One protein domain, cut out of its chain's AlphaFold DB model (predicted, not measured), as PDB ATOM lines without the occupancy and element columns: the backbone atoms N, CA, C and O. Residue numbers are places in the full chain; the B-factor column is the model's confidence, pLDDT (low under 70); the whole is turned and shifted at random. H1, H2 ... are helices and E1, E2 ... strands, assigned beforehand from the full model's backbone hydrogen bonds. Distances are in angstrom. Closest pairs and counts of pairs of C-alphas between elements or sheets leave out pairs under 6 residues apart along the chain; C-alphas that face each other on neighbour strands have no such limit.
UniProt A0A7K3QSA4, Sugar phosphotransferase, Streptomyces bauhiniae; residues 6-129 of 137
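AT A GLANCE: This is residues 6 to 129 of the 137 residues of the protein "Sugar phosphotransferase" of Streptomyces bauhiniae (UniProt A0A7K3QSA4). Two short parallel strands, E1 and E2, lie side by side with helices H3 and H5 over one face, forming a small body from which two free-standing ends stick out, residues 6 to 17 with H1 and residues 111 to 129 with H6. H2 is near E1, and short H4 comes just before H5. The printed part has 124 residues, mostly helix by its named elements, in the order H1, H2, E1, H3, E2, H4, H5, H6. It is only just loose, close to extended, with a radius of gyration of the C-alphas of 20.5 A and spans of 72 by 29 by 25 A.

IN THESE COORDINATES: H1, residues 6 to 13, begins at C-alpha 6 (144.563, 32.267, 137.495) and is 10.8 A long. H2, residues 35 to 46, is 17.5 A long. E1, residues 57 to 61, is 13.8 A. H3, residues 67 to 77, is 15.4 A. E2, residues 82 to 86, is 13.2 A. H4 is residues 91 to 95, 6.0 A. H5, residues 98 to 109, is 15.8 A. H6, residues 120 to 127, is 11.3 A and ends at C-alpha 127 (137.547, 67.710, 84.610).

HOW THE PARTS SIT: E1 and E2 are parallel at 13 degrees, with N 58 and O 82 2.9 A apart, within hydrogen-bond range. E1, H3 and E2 form a strand-helix-strand unit, two parallel neighbour strands with a helix between, and its crossover is right-handed. H3 and H5 touch, the closest C-alphas being Leu 75 and Tyr 109 at 6.1 A, at a shallow tilt of 7 degrees, the same way. H4 and H5 are close but not clearly touching, at 5.6 A between C-alphas 93 and 99. Every O i to N i+4 pair is within range in H1, H3, H4, H5 and H6; in H2, 7 of 8.

THE WHOLE: The C-alphas of Gln 14 and Asp 128 are the farthest apart, 73.0 A. The printed part has no cut. The link from H1 to H2 is long, 21 residues. Mean pLDDT of the printed part is 70.7; 59 residues are under 70, among them 15 to 45 and 119 to 129.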
ATOM      1  N   GLU A   6     144.860  33.088 136.310       62.84
ATOM      2  CA  GLU A   6     144.563  32.267 137.495       62.84
ATOM      3  C   GLU A   6     143.400  32.793 138.356       62.84
ATOM      4  O   GLU A   6     142.776  32.037 139.103       62.84
ATOM      5  N   ALA A   7     143.119  34.097 138.314       61.38
ATOM      6  CA  ALA A   7     141.983  34.692 139.012       61.38
ATOM      7  C   ALA A   7     140.669  34.432 138.261       61.38
ATOM      8  O   ALA A   7     139.654  34.156 138.892       61.38
ATOM      9  N   LEU A   8     140.702  34.457 136.924       56.47
ATOM     10  CA  LEU A   8     139.536  34.178 136.082       56.47
ATOM     11  C   LEU A   8     139.156  32.691 136.122       56.47
ATOM     12  O   LEU A   8     137.974  32.374 136.226       56.47
ATOM     13  N   ALA A   9     140.143  31.789 136.125       64.38
ATOM     14  CA  ALA A   9     139.908  30.348 136.251       64.38
ATOM     15  C   ALA A   9     139.202  29.988 137.572       64.38
ATOM     16  O   ALA A   9     138.207  29.269 137.569       64.38
ATOM     17  N   ARG A  10     139.642  30.575 138.694       63.25
ATOM     18  CA  ARG A  10     139.007  30.361 140.006       63.25
ATOM     19  C   ARG A  10     137.578  30.899 140.081       63.25
ATOM     20  O   ARG A  10     136.732  30.277 140.710       63.25
ATOM     21  N   LEU A  11     137.300  32.024 139.424       58.88
ATOM     22  CA  LEU A  11     135.950  32.591 139.351       58.88
ATOM     23  C   LEU A  11     134.987  31.693 138.558       58.88
ATOM     24  O   LEU A  11     133.825  31.569 138.941       58.88
ATOM     25  N   ALA A  12     135.476  31.045 137.496       61.75
ATOM     26  CA  ALA A  12     134.701  30.088 136.711       61.75
ATOM     27  C   ALA A  12     134.409  28.790 137.488       61.75
ATOM     28  O   ALA A  12     133.302  28.263 137.411       61.75
ATOM     29  N   GLU A  13     135.371  28.300 138.275       71.94
ATOM     30  CA  GLU A  13     135.209  27.100 139.111       71.94
ATOM     31  C   GLU A  13     134.276  27.319 140.310       71.94
ATOM     32  O   GLU A  13     133.598  26.390 140.745       71.94
ATOM     33  N   GLN A  14     134.207  28.543 140.841       73.19
ATOM     34  CA  GLN A  14     133.405  28.860 142.026       73.19
ATOM     35  C   GLN A  14     131.891  28.867 141.783       73.19
ATOM     36  O   GLN A  14     131.137  29.000 142.744       73.19
ATOM     37  N   GLY A  15     131.431  28.713 140.533       51.75
ATOM     38  CA  GLY A  15     130.003  28.608 140.220       51.75
ATOM     39  C   GLY A  15     129.189  29.791 140.748       51.75
ATOM     40  O   GLY A  15     128.025  29.620 141.105       51.75
ATOM     41  N   THR A  16     129.821  30.968 140.855       56.31
ATOM     42  CA  THR A  16     129.200  32.159 141.438       56.31
ATOM     43  C   THR A  16     127.931  32.457 140.647       56.31
ATOM     44  O   THR A  16     128.030  32.694 139.438       56.31
ATOM     45  N   PRO A  17     126.744  32.423 141.276       54.88
ATOM     46  CA  PRO A  17     125.517  32.741 140.570       54.88
ATOM     47  C   PRO A  17     125.637  34.168 140.038       54.88
ATOM     48  O   PRO A  17     125.948  35.098 140.787       54.88
ATOM     49  N   LEU A  18     125.457  34.318 138.724       53.03
ATOM     50  CA  LEU A  18     125.429  35.626 138.086       53.03
ATOM     51  C   LEU A  18     124.319  36.450 138.757       53.03
ATOM     52  O   LEU A  18     123.225  35.915 138.958       53.03
ATOM     53  N   PRO A  19     124.583  37.713 139.136       54.06
ATOM     54  CA  PRO A  19     123.536  38.572 139.665       54.06
ATOM     55  C   PRO A  19     122.398  38.656 138.643       54.06
ATOM     56  O   PRO A  19     122.658  38.728 137.440       54.06
ATOM     57  N   ASP A  20     121.150  38.627 139.115       50.41
ATOM     58  CA  ASP A  20     119.988  38.790 138.244       50.41
ATOM     59  C   ASP A  20     120.109  40.131 137.507       50.41
ATOM     60  O   ASP A  20     120.030  41.206 138.109       50.41
ATOM     61  N   ALA A  21     120.354  40.065 136.197       49.62
ATOM     62  CA  ALA A  21     120.375  41.243 135.351       49.62
ATOM     63  C   ALA A  21     118.942  41.810 135.275       49.62
ATOM     64  O   ALA A  21     118.002  41.053 134.998       49.62
ATOM     65  N   PRO A  22     118.739  43.116 135.531       44.50
ATOM     66  CA  PRO A  22     117.406  43.725 135.610       44.50
ATOM     67  C   PRO A  22     116.626  43.688 134.284       44.50
ATOM     68  O   PRO A  22     115.428  43.953 134.271       44.50
ATOM     69  N   ASP A  23     117.284  43.339 133.179       51.03
ATOM     70  CA  ASP A  23     116.740  43.261 131.822       51.03
ATOM     71  C   ASP A  23     116.403  41.828 131.364       51.03
ATOM     72  O   ASP A  23     116.024  41.618 130.211       51.03
ATOM     73  N   ALA A  24     116.515  40.832 132.255       42.53
ATOM     74  CA  ALA A  24     116.275  39.421 131.952       42.53
ATOM     75  C   ALA A  24     117.149  38.857 130.811       42.53
ATOM     76  O   ALA A  24     116.799  37.836 130.206       42.53
ATOM     77  N   GLN A  25     118.310  39.462 130.536       41.16
ATOM     78  CA  GLN A  25     119.226  39.008 129.495       41.16
ATOM     79  C   GLN A  25     119.977  37.737 129.945       41.16
ATOM     80  O   GLN A  25     121.136  37.750 130.343       41.16
ATOM     81  N   ARG A  26     119.276  36.595 129.914       40.53
ATOM     82  CA  ARG A  26     119.781  35.264 130.314       40.53
ATOM     83  C   ARG A  26     120.497  34.509 129.195       40.53
ATOM     84  O   ARG A  26     121.052  33.438 129.430       40.53
ATOM     85  N   ALA A  27     120.468  35.037 127.976       40.62
ATOM     86  CA  ALA A  27     121.174  34.460 126.846       40.62
ATOM     87  C   ALA A  27     122.521  35.167 126.675       40.62
ATOM     88  O   ALA A  27     122.566  36.382 126.489       40.62
ATOM     89  N   ALA A  28     123.615  34.397 126.679       42.38
ATOM     90  CA  ALA A  28     124.961  34.899 126.373       42.38
ATOM     91  C   ALA A  28     125.071  35.502 124.956       42.38
ATOM     92  O   ALA A  28     126.072  36.128 124.615       42.38
ATOM     93  N   THR A  29     124.043  35.303 124.129       45.56
ATOM     94  CA  THR A  29     123.908  35.815 122.773       45.56
ATOM     95  C   THR A  29     122.474  36.287 122.541       45.56
ATOM     96  O   THR A  29     121.508  35.580 122.831       45.56
ATOM     97  N   VAL A  30     122.318  37.490 121.987       45.41
ATOM     98  CA  VAL A  30     121.025  37.966 121.477       45.41
ATOM     99  C   VAL A  30     120.602  37.035 120.330       45.41
ATOM    100  O   VAL A  30     121.440  36.747 119.469       45.41
ATOM    101  N   PRO A  31     119.352  36.535 120.273       41.69
ATOM    102  CA  PRO A  31     118.896  35.690 119.171       41.69
ATOM    103  C   PRO A  31     119.233  36.311 117.805       41.69
ATOM    104  O   PRO A  31     118.890  37.458 117.539       41.69
ATOM    105  N   GLY A  32     119.951  35.568 116.956       50.12
ATOM    106  CA  GLY A  32     120.446  36.052 115.658       50.12
ATOM    107  C   GLY A  32     121.895  36.561 115.654       50.12
ATOM    108  O   GLY A  32     122.453  36.782 114.579       50.12
ATOM    109  N   THR A  33     122.553  36.694 116.807       45.97
ATOM    110  CA  THR A  33     123.991  37.013 116.885       45.97
ATOM    111  C   THR A  33     124.844  35.749 116.812       45.97
ATOM    112  O   THR A  33     124.512  34.705 117.375       45.97
ATOM    113  N   HIS A  34     125.938  35.815 116.055       56.50
ATOM    114  CA  HIS A  34     126.891  34.719 115.952       56.50
ATOM    115  C   HIS A  34     127.825  34.762 117.173       56.50
ATOM    116  O   HIS A  34     128.229  35.852 117.570       56.50
ATOM    117  N   PRO A  35     128.257  33.625 117.748       58.78
ATOM    118  CA  PRO A  35     129.151  33.623 118.914       58.78
ATOM    119  C   PRO A  35     130.456  34.414 118.710       58.78
ATOM    120  O   PRO A  35     131.002  34.988 119.648       58.78
ATOM    121  N   LEU A  36     130.942  34.486 117.465       61.69
ATOM    122  CA  LEU A  36     132.115  35.297 117.110       61.69
ATOM    123  C   LEU A  36     131.866  36.809 117.163       61.69
ATOM    124  O   LEU A  36     132.838  37.549 117.260       61.69
ATOM    125  N   ASP A  37     130.616  37.274 117.118       57.59
ATOM    126  CA  ASP A  37     130.295  38.704 117.167       57.59
ATOM    127  C   ASP A  37     130.715  39.284 118.537       57.59
ATOM    128  O   ASP A  37     131.325  40.349 118.598       57.59
ATOM    129  N   GLY A  38     130.531  38.524 119.627       60.06
ATOM    130  CA  GLY A  38     131.017  38.895 120.964       60.06
ATOM    131  C   GLY A  38     132.545  38.886 121.089       60.06
ATOM    132  O   GLY A  38     133.120  39.771 121.718       60.06
ATOM    133  N   VAL A  39     133.226  37.933 120.440       66.00
ATOM    134  CA  VAL A  39     134.703  37.868 120.417       66.00
ATOM    135  C   VAL A  39     135.292  39.027 119.609       66.00
ATOM    136  O   VAL A  39     136.254  39.655 120.046       66.00
ATOM    137  N   ALA A  40     134.701  39.339 118.454       62.31
ATOM    138  CA  ALA A  40     135.105  40.462 117.617       62.31
ATOM    139  C   ALA A  40     134.884  41.801 118.333       62.31
ATOM    140  O   ALA A  40     135.767  42.657 118.306       62.31
ATOM    141  N   HIS A  41     133.756  41.953 119.035       59.94
ATOM    142  CA  HIS A  41     133.480  43.135 119.847       59.94
ATOM    143  C   HIS A  41     134.463  43.263 121.021       59.94
ATOM    144  O   HIS A  41     135.018  44.335 121.234       59.94
ATOM    145  N   HIS A  42     134.778  42.168 121.724       60.41
ATOM    146  CA  HIS A  42     135.775  42.167 122.800       60.41
ATOM    147  C   HIS A  42     137.181  42.537 122.308       60.41
ATOM    148  O   HIS A  42     137.869  43.341 122.936       60.41
ATOM    149  N   PHE A  43     137.606  41.986 121.168       67.31
ATOM    150  CA  PHE A  43     138.884  42.342 120.556       67.31
ATOM    151  C   PHE A  43     138.900  43.817 120.142       67.31
ATOM    152  O   PHE A  43     139.859  44.534 120.422       67.31
ATOM    153  N   GLY A  44     137.806  44.302 119.549       59.50
ATOM    154  CA  GLY A  44     137.643  45.716 119.245       59.50
ATOM    155  C   GLY A  44     137.737  46.590 120.496       59.50
ATOM    156  O   GLY A  44     138.500  47.548 120.502       59.50
ATOM    157  N   GLN A  45     137.065  46.225 121.590       61.19
ATOM    158  CA  GLN A  45     137.123  46.945 122.866       61.19
ATOM    159  C   GLN A  45     138.560  47.015 123.408       61.19
ATOM    160  O   GLN A  45     139.027  48.089 123.782       61.19
ATOM    161  N   LEU A  46     139.284  45.887 123.418       71.69
ATOM    162  CA  LEU A  46     140.673  45.819 123.897       71.69
ATOM    163  C   LEU A  46     141.634  46.692 123.085       71.69
ATOM    164  O   LEU A  46     142.623  47.185 123.625       71.69
ATOM    165  N   HIS A  47     141.340  46.889 121.804       63.53
ATOM    166  CA  HIS A  47     142.155  47.692 120.902       63.53
ATOM    167  C   HIS A  47     141.600  49.104 120.666       63.53
ATOM    168  O   HIS A  47     142.131  49.817 119.817       63.53
ATOM    169  N   ALA A  48     140.569  49.520 121.413       58.00
ATOM    170  CA  ALA A  48     139.854  50.787 121.219       58.00
ATOM    171  C   ALA A  48     139.316  50.981 119.782       58.00
ATOM    172  O   ALA A  48     139.260  52.089 119.257       58.00
ATOM    173  N   LEU A  49     138.939  49.873 119.141       51.75
ATOM    174  CA  LEU A  49     138.343  49.795 117.807       51.75
ATOM    175  C   LEU A  49     136.830  49.519 117.846       51.75
ATOM    176  O   LEU A  49     136.193  49.578 116.797       51.75
ATOM    177  N   ALA A  50     136.266  49.183 119.012       51.94
ATOM    178  CA  ALA A  50     134.824  49.021 119.204       51.94
ATOM    179  C   ALA A  50     134.226  50.232 119.925       51.94
ATOM    180  O   ALA A  50     134.856  50.801 120.819       51.94
ATOM    181  N   ASP A  51     133.000  50.583 119.548       51.59
ATOM    182  CA  ASP A  51     132.202  51.572 120.263       51.59
ATOM    183  C   ASP A  51     131.606  50.932 121.539       51.59
ATOM    184  O   ASP A  51     130.956  49.884 121.438       51.59
ATOM    185  N   PRO A  52     131.806  51.517 122.738       44.97
ATOM    186  CA  PRO A  52     131.263  50.999 123.998       44.97
ATOM    187  C   PRO A  52     129.723  50.950 124.069       44.97
ATOM    188  O   PRO A  52     129.186  50.393 125.023       44.97
ATOM    189  N   SER A  53     129.010  51.510 123.087       50.34
ATOM    190  CA  SER A  53     127.540  51.554 122.996       50.34
ATOM    191  C   SER A  53     126.865  50.180 122.740       50.34
ATOM    192  O   SER A  53     125.653  50.036 122.895       50.34
ATOM    193  N   GLY A  54     127.624  49.120 122.421       52.19
ATOM    194  CA  GLY A  54     127.046  47.820 122.027       52.19
ATOM    195  C   GLY A  54     126.490  47.831 120.598       52.19
ATOM    196  O   GLY A  54     125.729  46.943 120.203       52.19
ATOM    197  N   GLU A  55     126.876  48.838 119.814       55.12
ATOM    198  CA  GLU A  55     126.476  48.982 118.422       55.12
ATOM    199  C   GLU A  55     127.051  47.841 117.591       55.12
ATOM    200  O   GLU A  55     128.245  47.530 117.637       55.12
ATOM    201  N   ALA A  56     126.197  47.217 116.782       67.94
ATOM    202  CA  ALA A  56     126.650  46.269 115.781       67.94
ATOM    203  C   ALA A  56     127.462  47.032 114.722       67.94
ATOM    204  O   ALA A  56     126.899  47.625 113.802       67.94
ATOM    205  N   SER A  57     128.785  47.039 114.873       71.19
ATOM    206  CA  SER A  57     129.726  47.676 113.952       71.19
ATOM    207  C   SER A  57     130.467  46.642 113.107       71.19
ATOM    208  O   SER A  57     130.858  45.588 113.613       71.19
ATOM    209  N   VAL A  58     130.740  46.957 111.841       77.69
ATOM    210  CA  VAL A  58     131.599  46.147 110.969       77.69
ATOM    211  C   VAL A  58     132.649  47.021 110.291       77.69
ATOM    212  O   VAL A  58     132.345  48.113 109.818       77.69
ATOM    213  N   ALA A  59     133.878  46.516 110.196       84.38
ATOM    214  CA  ALA A  59     134.946  47.127 109.416       84.38
ATOM    215  C   ALA A  59     135.385  46.175 108.300       84.38
ATOM    216  O   ALA A  59     135.722  45.019 108.554       84.38
ATOM    217  N   LEU A  60     135.360  46.656 107.057       82.19
ATOM    218  CA  LEU A  60     135.661  45.881 105.855       82.19
ATOM    219  C   LEU A  60     136.689  46.613 104.993       82.19
ATOM    220  O   LEU A  60     136.579  47.817 104.760       82.19
ATOM    221  N   HIS A  61     137.659  45.865 104.471       91.12
ATOM    222  CA  HIS A  61     138.617  46.376 103.496       91.12
ATOM    223  C   HIS A  61     138.251  45.894 102.088       91.12
ATOM    224  O   HIS A  61     138.012  44.706 101.870       91.12
ATOM    225  N   ALA A  62     138.240  46.803 101.114       89.81
ATOM    226  CA  ALA A  62     137.758  46.536  99.760       89.81
ATOM    227  C   ALA A  62     138.617  45.519  98.979       89.81
ATOM    228  O   ALA A  62     138.143  44.911  98.030       89.81
ATOM    229  N   ALA A  63     139.866  45.289  99.381       89.31
ATOM    230  CA  ALA A  63     140.721  44.259  98.779       89.31
ATOM    231  C   ALA A  63     140.517  42.838  99.357       89.31
ATOM    232  O   ALA A  63     141.228  41.917  98.959       89.31
ATOM    233  N   LEU A  64     139.602  42.635 100.318       86.38
ATOM    234  CA  LEU A  64     139.398  41.312 100.918       86.38
ATOM    235  C   LEU A  64     138.745  40.334  99.923       86.38
ATOM    236  O   LEU A  64     137.659  40.624  99.421       86.38
ATOM    237  N   PRO A  65     139.303  39.124  99.720       83.62
ATOM    238  CA  PRO A  65     138.686  38.113  98.855       83.62
ATOM    239  C   PRO A  65     137.282  37.686  99.312       83.62
ATOM    240  O   PRO A  65     136.435  37.305  98.510       83.62
ATOM    241  N   THR A  66     137.017  37.755 100.619       84.25
ATOM    242  CA  THR A  66     135.735  37.383 101.235       84.25
ATOM    243  C   THR A  66     134.701  38.512 101.233       84.25
ATOM    244  O   THR A  66     133.552  38.279 101.626       84.25
ATOM    245  N   LEU A  67     135.062  39.707 100.750       87.75
ATOM    246  CA  LEU A  67     134.204  40.890 100.737       87.75
ATOM    247  C   LEU A  67     132.811  40.618 100.134       87.75
ATOM    248  O   LEU A  67     131.825  40.971 100.781       87.75
ATOM    249  N   PRO A  68     132.648  39.924  98.984       86.88
ATOM    250  CA  PRO A  68     131.317  39.694  98.411       86.88
ATOM    251  C   PRO A  68     130.385  38.872  99.314       86.88
ATOM    252  O   PRO A  68     129.165  39.039  99.288       86.88
ATOM    253  N   VAL A  69     130.933  37.956 100.118       83.94
ATOM    254  CA  VAL A  69     130.148  37.173 101.085       83.94
ATOM    255  C   VAL A  69     129.707  38.066 102.242       83.94
ATOM    256  O   VAL A  69     128.538  38.039 102.627       83.94
ATOM    257  N   GLN A  70     130.618  38.894 102.754       85.62
ATOM    258  CA  GLN A  70     130.343  39.810 103.860       85.62
ATOM    259  C   GLN A  70     129.292  40.860 103.472       85.62
ATOM    260  O   GLN A  70     128.311  41.027 104.194       85.62
ATOM    261  N   LEU A  71     129.416  41.478 102.291       91.06
ATOM    262  CA  LEU A  71     128.443  42.455 101.787       91.06
ATOM    263  C   LEU A  71     127.047  41.841 101.583       91.06
ATOM    264  O   LEU A  71     126.045  42.464 101.931       91.06
ATOM    265  N   ARG A  72     126.951  40.598 101.084       87.88
ATOM    266  CA  ARG A  72     125.661  39.887 100.971       87.88
ATOM    267  C   ARG A  72     125.023  39.631 102.333       87.88
ATOM    268  O   ARG A  72     123.819  39.824 102.480       87.88
ATOM    269  N   ARG A  73     125.816  39.229 103.331       85.00
ATOM    270  CA  ARG A  73     125.322  39.022 104.700       85.00
ATOM    271  C   ARG A  73     124.806  40.328 105.302       85.00
ATOM    272  O   ARG A  73     123.733  40.321 105.898       85.00
ATOM    273  N   LEU A  74     125.524  41.433 105.098       85.69
ATOM    274  CA  LEU A  74     125.088  42.756 105.544       85.69
ATOM    275  C   LEU A  74     123.770  43.164 104.877       85.69
ATOM    276  O   LEU A  74     122.839  43.550 105.577       85.69
ATOM    277  N   LEU A  75     123.642  43.003 103.553       88.38
ATOM    278  CA  LEU A  75     122.395  43.299 102.831       88.38
ATOM    279  C   LEU A  75     121.199  42.473 103.315       88.38
ATOM    280  O   LEU A  75     120.085  42.991 103.319       88.38
ATOM    281  N   ALA A  76     121.423  41.209 103.681       82.06
ATOM    282  CA  ALA A  76     120.370  40.314 104.147       82.06
ATOM    283  C   ALA A  76     119.914  40.636 105.576       82.06
ATOM    284  O   ALA A  76     118.722  40.578 105.857       82.06
ATOM    285  N   ARG A  77     120.851  40.961 106.477       80.94
ATOM    286  CA  ARG A  77     120.542  41.179 107.896       80.94
ATOM    287  C   ARG A  77     120.092  42.604 108.208       80.94
ATOM    288  O   ARG A  77     119.174  42.774 108.998       80.94
ATOM    289  N   ARG A  78     120.727  43.613 107.592       80.56
ATOM    290  CA  ARG A  78     120.467  45.051 107.825       80.56
ATOM    291  C   ARG A  78     120.403  45.459 109.307       80.56
ATOM    292  O   ARG A  78     119.689  46.383 109.667       80.56
ATOM    293  N   ASP A  79     121.157  44.774 110.157       74.88
ATOM    294  CA  ASP A  79     121.153  44.935 111.614       74.88
ATOM    295  C   ASP A  79     122.431  45.603 112.138       74.88
ATOM    296  O   ASP A  79     122.715  45.585 113.330       74.88
ATOM    297  N   THR A  80     123.225  46.177 111.233       73.69
ATOM    298  CA  THR A  80     124.488  46.849 111.538       73.69
ATOM    299  C   THR A  80     124.238  48.346 111.654       73.69
ATOM    300  O   THR A  80     123.678  48.954 110.747       73.69
ATOM    301  N   GLN A  81     124.665  48.937 112.764       73.38
ATOM    302  CA  GLN A  81     124.507  50.363 113.040       73.38
ATOM    303  C   GLN A  81     125.642  51.177 112.411       73.38
ATOM    304  O   GLN A  81     125.408  52.265 111.889       73.38
ATOM    305  N   GLN A  82     126.853  50.610 112.360       80.50
ATOM    306  CA  GLN A  82     128.020  51.271 111.782       80.50
ATOM    307  C   GLN A  82     128.761  50.373 110.788       80.50
ATOM    308  O   GLN A  82     129.163  49.253 111.101       80.50
ATOM    309  N   ILE A  83     129.005  50.895 109.587       85.62
ATOM    310  CA  ILE A  83     129.783  50.219 108.547       85.62
ATOM    311  C   ILE A  83     130.992  51.088 108.204       85.62
ATOM    312  O   ILE A  83     130.845  52.207 107.720       85.62
ATOM    313  N   GLN A  84     132.191  50.557 108.428       86.00
ATOM    314  CA  GLN A  84     133.454  51.187 108.053       86.00
ATOM    315  C   GLN A  84     134.023  50.486 106.817       86.00
ATOM    316  O   GLN A  84     134.262  49.278 106.825       86.00
ATOM    317  N   LEU A  85     134.246  51.248 105.749       86.88
ATOM    318  CA  LEU A  85     134.754  50.751 104.470       86.88
ATOM    319  C   LEU A  85     136.105  51.400 104.191       86.88
ATOM    320  O   LEU A  85     136.208  52.621 104.108       86.88
ATOM    321  N   THR A  86     137.146  50.585 104.046       87.06
ATOM    322  CA  THR A  86     138.521  51.049 103.822       87.06
ATOM    323  C   THR A  86     139.115  50.450 102.549       87.06
ATOM    324  O   THR A  86     138.599  49.478 101.995       87.06
ATOM    325  N   GLY A  87     140.190  51.056 102.039       85.56
ATOM    326  CA  GLY A  87     140.900  50.553 100.857       85.56
ATOM    327  C   GLY A  87     140.199  50.792  99.517       85.56
ATOM    328  O   GLY A  87     140.633  50.241  98.505       85.56
ATOM    329  N   LEU A  88     139.130  51.593  99.484       90.69
ATOM    330  CA  LEU A  88     138.443  51.967  98.246       90.69
ATOM    331  C   LEU A  88     139.396  52.712  97.303       90.69
ATOM    332  O   LEU A  88     140.139  53.589  97.733       90.69
ATOM    333  N   GLY A  89     139.375  52.346  96.021       88.69
ATOM    334  CA  GLY A  89     140.217  52.965  94.993       88.69
ATOM    335  C   GLY A  89     141.696  52.565  95.024       88.69
ATOM    336  O   GLY A  89     142.452  53.025  94.177       88.69
ATOM    337  N   THR A  90     142.121  51.705  95.954       90.50
ATOM    338  CA  THR A  90     143.475  51.123  95.921       90.50
ATOM    339  C   THR A  90     143.615  50.129  94.766       90.50
ATOM    340  O   THR A  90     142.640  49.464  94.412       90.50
ATOM    341  N   ASP A  91     144.825  49.959  94.224       92.50
ATOM    342  CA  ASP A  91     145.087  49.042  93.099       92.50
ATOM    343  C   ASP A  91     144.568  47.623  93.364       92.50
ATOM    344  O   ASP A  91     143.909  47.028  92.515       92.50
ATOM    345  N   ALA A  92     144.787  47.098  94.574       85.38
ATOM    346  CA  ALA A  92     144.310  45.773  94.965       85.38
ATOM    347  C   ALA A  92     142.771  45.684  94.984       85.38
ATOM    348  O   ALA A  92     142.196  44.695  94.531       85.38
ATOM    349  N   ALA A  93     142.089  46.724  95.475       85.81
ATOM    350  CA  ALA A  93     140.630  46.775  95.502       85.81
ATOM    351  C   ALA A  93     140.012  47.013  94.116       85.81
ATOM    352  O   ALA A  93     138.883  46.586  93.874       85.81
ATOM    353  N   LEU A  94     140.715  47.709  93.218       93.12
ATOM    354  CA  LEU A  94     140.294  47.895  91.830       93.12
ATOM    355  C   LEU A  94     140.488  46.605  91.028       93.12
ATOM    356  O   LEU A  94     139.540  46.142  90.399       93.12
ATOM    357  N   ALA A  95     141.664  45.975  91.119       92.62
ATOM    358  CA  ALA A  95     141.967  44.719  90.434       92.62
ATOM    359  C   ALA A  95     141.031  43.575  90.862       92.62
ATOM    360  O   ALA A  95     140.608  42.776  90.031       92.62
ATOM    361  N   GLY A  96     140.676  43.516  92.149       87.19
ATOM    362  CA  GLY A  96     139.733  42.533  92.690       87.19
ATOM    363  C   GLY A  96     138.252  42.902  92.542       87.19
ATOM    364  O   GLY A  96     137.400  42.162  93.028       87.19
ATOM    365  N   GLY A  97     137.921  44.054  91.946       93.75
ATOM    366  CA  GLY A  97     136.538  44.529  91.792       93.75
ATOM    367  C   GLY A  97     135.835  44.930  93.097       93.75
ATOM    368  O   GLY A  97     134.646  45.251  93.094       93.75
ATOM    369  N   GLY A  98     136.544  44.948  94.225       93.50
ATOM    370  CA  GLY A  98     135.959  45.226  95.532       93.50
ATOM    371  C   GLY A  98     135.443  46.654  95.691       93.50
ATOM    372  O   GLY A  98     134.425  46.858  96.347       93.50
ATOM    373  N   THR A  99     136.067  47.638  95.031       94.81
ATOM    374  CA  THR A  99     135.541  49.020  95.023       94.81
ATOM    375  C   THR A  99     134.153  49.077  94.375       94.81
ATOM    376  O   THR A  99     133.233  49.644  94.958       94.81
ATOM    377  N   ALA A 100     133.973  48.430  93.217       95.94
ATOM    378  CA  ALA A 100     132.673  48.358  92.547       95.94
ATOM    379  C   ALA A 100     131.643  47.599  93.398       95.94
ATOM    380  O   ALA A 100     130.521  48.067  93.575       95.94
ATOM    381  N   ALA A 101     132.046  46.486  94.021       95.75
ATOM    382  CA  ALA A 101     131.170  45.717  94.902       95.75
ATOM    383  C   ALA A 101     130.654  46.538  96.098       95.75
ATOM    384  O   ALA A 101     129.496  46.385  96.491       95.75
ATOM    385  N   VAL A 102     131.490  47.412  96.669       95.00
ATOM    386  CA  VAL A 102     131.085  48.322  97.751       95.00
ATOM    387  C   VAL A 102     130.118  49.390  97.252       95.00
ATOM    388  O   VAL A 102     129.124  49.646  97.925       95.00
ATOM    389  N   VAL A 103     130.358  49.983  96.080       93.56
ATOM    390  CA  VAL A 103     129.432  50.962  95.484       93.56
ATOM    391  C   VAL A 103     128.055  50.329  95.256       93.56
ATOM    392  O   VAL A 103     127.050  50.855  95.734       93.56
ATOM    393  N   ASP A 104     128.009  49.144  94.643       94.38
ATOM    394  CA  ASP A 104     126.763  48.399  94.430       94.38
ATOM    395  C   ASP A 104     126.084  48.002  95.745       94.38
ATOM    396  O   ASP A 104     124.858  47.894  95.831       94.38
ATOM    397  N   PHE A 105     126.870  47.694  96.777       94.75
ATOM    398  CA  PHE A 105     126.353  47.432  98.114       94.75
ATOM    399  C   PHE A 105     125.694  48.681  98.699       94.75
ATOM    400  O   PHE A 105     124.548  48.588  99.127       94.75
ATOM    401  N   LEU A 106     126.371  49.832  98.676       92.50
ATOM    402  CA  LEU A 106     125.866  51.080  99.248       92.50
ATOM    403  C   LEU A 106     124.571  51.523  98.566       92.50
ATOM    404  O   LEU A 106     123.610  51.811  99.270       92.50
ATOM    405  N   ALA A 107     124.496  51.451  97.234       91.75
ATOM    406  CA  ALA A 107     123.283  51.784  96.484       91.75
ATOM    407  C   ALA A 107     122.075  50.895  96.852       91.75
ATOM    408  O   ALA A 107     120.928  51.332  96.810       91.75
ATOM    409  N   ARG A 108     122.312  49.631  97.231       93.06
ATOM    410  CA  ARG A 108     121.251  48.702  97.667       93.06
ATOM    411  C   ARG A 108     120.932  48.816  99.156       93.06
ATOM    412  O   ARG A 108     119.787  48.595  99.562       93.06
ATOM    413  N   TYR A 109     121.942  49.086  99.974       90.50
ATOM    414  CA  TYR A 109     121.818  49.180 101.424       90.50
ATOM    415  C   TYR A 109     121.146  50.499 101.824       90.50
ATOM    416  O   TYR A 109     120.211  50.484 102.624       90.50
ATOM    417  N   PHE A 110     121.539  51.600 101.177       88.81
ATOM    418  CA  PHE A 110     120.983  52.944 101.312       88.81
ATOM    419  C   PHE A 110     120.333  53.365  99.981       88.81
ATOM    420  O   PHE A 110     120.967  54.022  99.162       88.81
ATOM    421  N   PRO A 111     119.067  52.981  99.730       85.62
ATOM    422  CA  PRO A 111     118.422  53.185  98.428       85.62
ATOM    423  C   PRO A 111     118.053  54.647  98.135       85.62
ATOM    424  O   PRO A 111     117.547  54.945  97.057       85.62
ATOM    425  N   VAL A 112     118.252  55.547  99.100       85.19
ATOM    426  CA  VAL A 112     118.030  56.981  98.932       85.19
ATOM    427  C   VAL A 112     119.385  57.636  98.674       85.19
ATOM    428  O   VAL A 112     120.236  57.574  99.564       85.19
ATOM    429  N   PRO A 113     119.580  58.269  97.503       79.56
ATOM    430  CA  PRO A 113     120.806  58.990  97.196       79.56
ATOM    431  C   PRO A 113     121.106  60.051  98.252       79.56
ATOM    432  O   PRO A 113     120.234  60.830  98.645       79.56
ATOM    433  N   SER A 114     122.353  60.103  98.703       75.69
ATOM    434  CA  SER A 114     122.820  61.176  99.574       75.69
ATOM    435  C   SER A 114     122.841  62.511  98.816       75.69
ATOM    436  O   SER A 114     123.269  62.550  97.664       75.69
ATOM    437  N   PRO A 115     122.490  63.649  99.446       78.31
ATOM    438  CA  PRO A 115     122.641  64.969  98.823       78.31
ATOM    439  C   PRO A 115     124.106  65.320  98.496       78.31
ATOM    440  O   PRO A 115     124.366  66.278  97.772       78.31
ATOM    441  N   TYR A 116     125.066  64.560  99.032       78.44
ATOM    442  CA  TYR A 116     126.491  64.694  98.733       78.44
ATOM    443  C   TYR A 116     126.965  63.775  97.599       78.44
ATOM    444  O   TYR A 116     128.124  63.876  97.186       78.44
ATOM    445  N   GLU A 117     126.109  62.882  97.092       75.31
ATOM    446  CA  GLU A 117     126.422  62.103  95.898       75.31
ATOM    447  C   GLU A 117     126.533  63.037  94.698       75.31
ATOM    448  O   GLU A 117     125.617  63.778  94.343       75.31
ATOM    449  N   ARG A 118     127.699  63.007  94.060       74.88
ATOM    450  CA  ARG A 118     127.920  63.703  92.800       74.88
ATOM    451  C   ARG A 118     127.581  62.738  91.680       74.88
ATOM    452  O   ARG A 118     128.260  61.727  91.516       74.88
ATOM    453  N   GLY A 119     126.542  63.062  90.916       66.06
ATOM    454  CA  GLY A 119     126.220  62.335  89.695       66.06
ATOM    455  C   GLY A 119     127.378  62.380  88.685       66.06
ATOM    456  O   GLY A 119     128.277  63.220  88.799       66.06
ATOM    457  N   PRO A 120     127.356  61.512  87.662       61.62
ATOM    458  CA  PRO A 120     128.388  61.475  86.624       61.62
ATOM    459  C   PRO A 120     128.594  62.834  85.923       61.62
ATOM    460  O   PRO A 120     129.716  63.165  85.546       61.62
ATOM    461  N   GLU A 121     127.559  63.677  85.841       56.44
ATOM    462  CA  GLU A 121     127.654  65.041  85.294       56.44
ATOM    463  C   GLU A 121     128.577  65.968  86.109       56.44
ATOM    464  O   GLU A 121     129.315  66.777  85.546       56.44
ATOM    465  N   ALA A 122     128.615  65.816  87.435       56.12
ATOM    466  CA  ALA A 122     129.457  66.636  88.306       56.12
ATOM    467  C   ALA A 122     130.947  66.244  88.240       56.12
ATOM    468  O   ALA A 122     131.815  67.073  88.521       56.12
ATOM    469  N   LEU A 123     131.262  65.005  87.839       53.91
ATOM    470  CA  LEU A 123     132.636  64.569  87.565       53.91
ATOM    471  C   LEU A 123     133.154  65.127  86.229       53.91
ATOM    472  O   LEU A 123     134.323  65.505  86.150       53.91
ATOM    473  N   SER A 124     132.282  65.268  85.223       46.78
ATOM    474  CA  SER A 124     132.615  65.918  83.945       46.78
ATOM    475  C   SER A 124     132.939  67.406  84.130       46.78
ATOM    476  O   SER A 124     133.961  67.885  83.646       46.78
ATOM    477  N   ALA A 125     132.139  68.133  84.918       52.94
ATOM    478  CA  ALA A 125     132.356  69.563  85.167       52.94
ATOM    479  C   ALA A 125     133.649  69.869  85.954       52.94
ATOM    480  O   ALA A 125     134.230  70.947  85.817       52.94
ATOM    481  N   ALA A 126     134.122  68.928  86.777       53.94
ATOM    482  CA  ALA A 126     135.381  69.060  87.508       53.94
ATOM    483  C   ALA A 126     136.617  68.800  86.624       53.94
ATOM    484  O   ALA A 126     137.676  69.370  86.887       53.94
ATOM    485  N   ALA A 127     136.486  67.970  85.584       54.84
ATOM    486  CA  ALA A 127     137.547  67.710  84.610       54.84
ATOM    487  C   ALA A 127     137.752  68.887  83.636       54.84
ATOM    488  O   ALA A 127     138.889  69.180  83.272       54.84
ATOM    489  N   ASP A 128     136.674  69.601  83.295       49.91
ATOM    490  CA  ASP A 128     136.697  70.757  82.383       49.91
ATOM    491  C   ASP A 128     136.999  72.099  83.068       49.91
ATOM    492  O   ASP A 128     137.068  73.142  82.414       49.91
ATOM    493  N   SER A 129     137.209  72.114  84.387       44.72
ATOM    494  CA  SER A 129     137.567  73.347  85.088       44.72
ATOM    495  C   SER A 129     139.028  73.716  84.785       44.72
ATOM    496  O   SER A 129     139.941  72.983  85.188       44.72
TER     497      SER A 129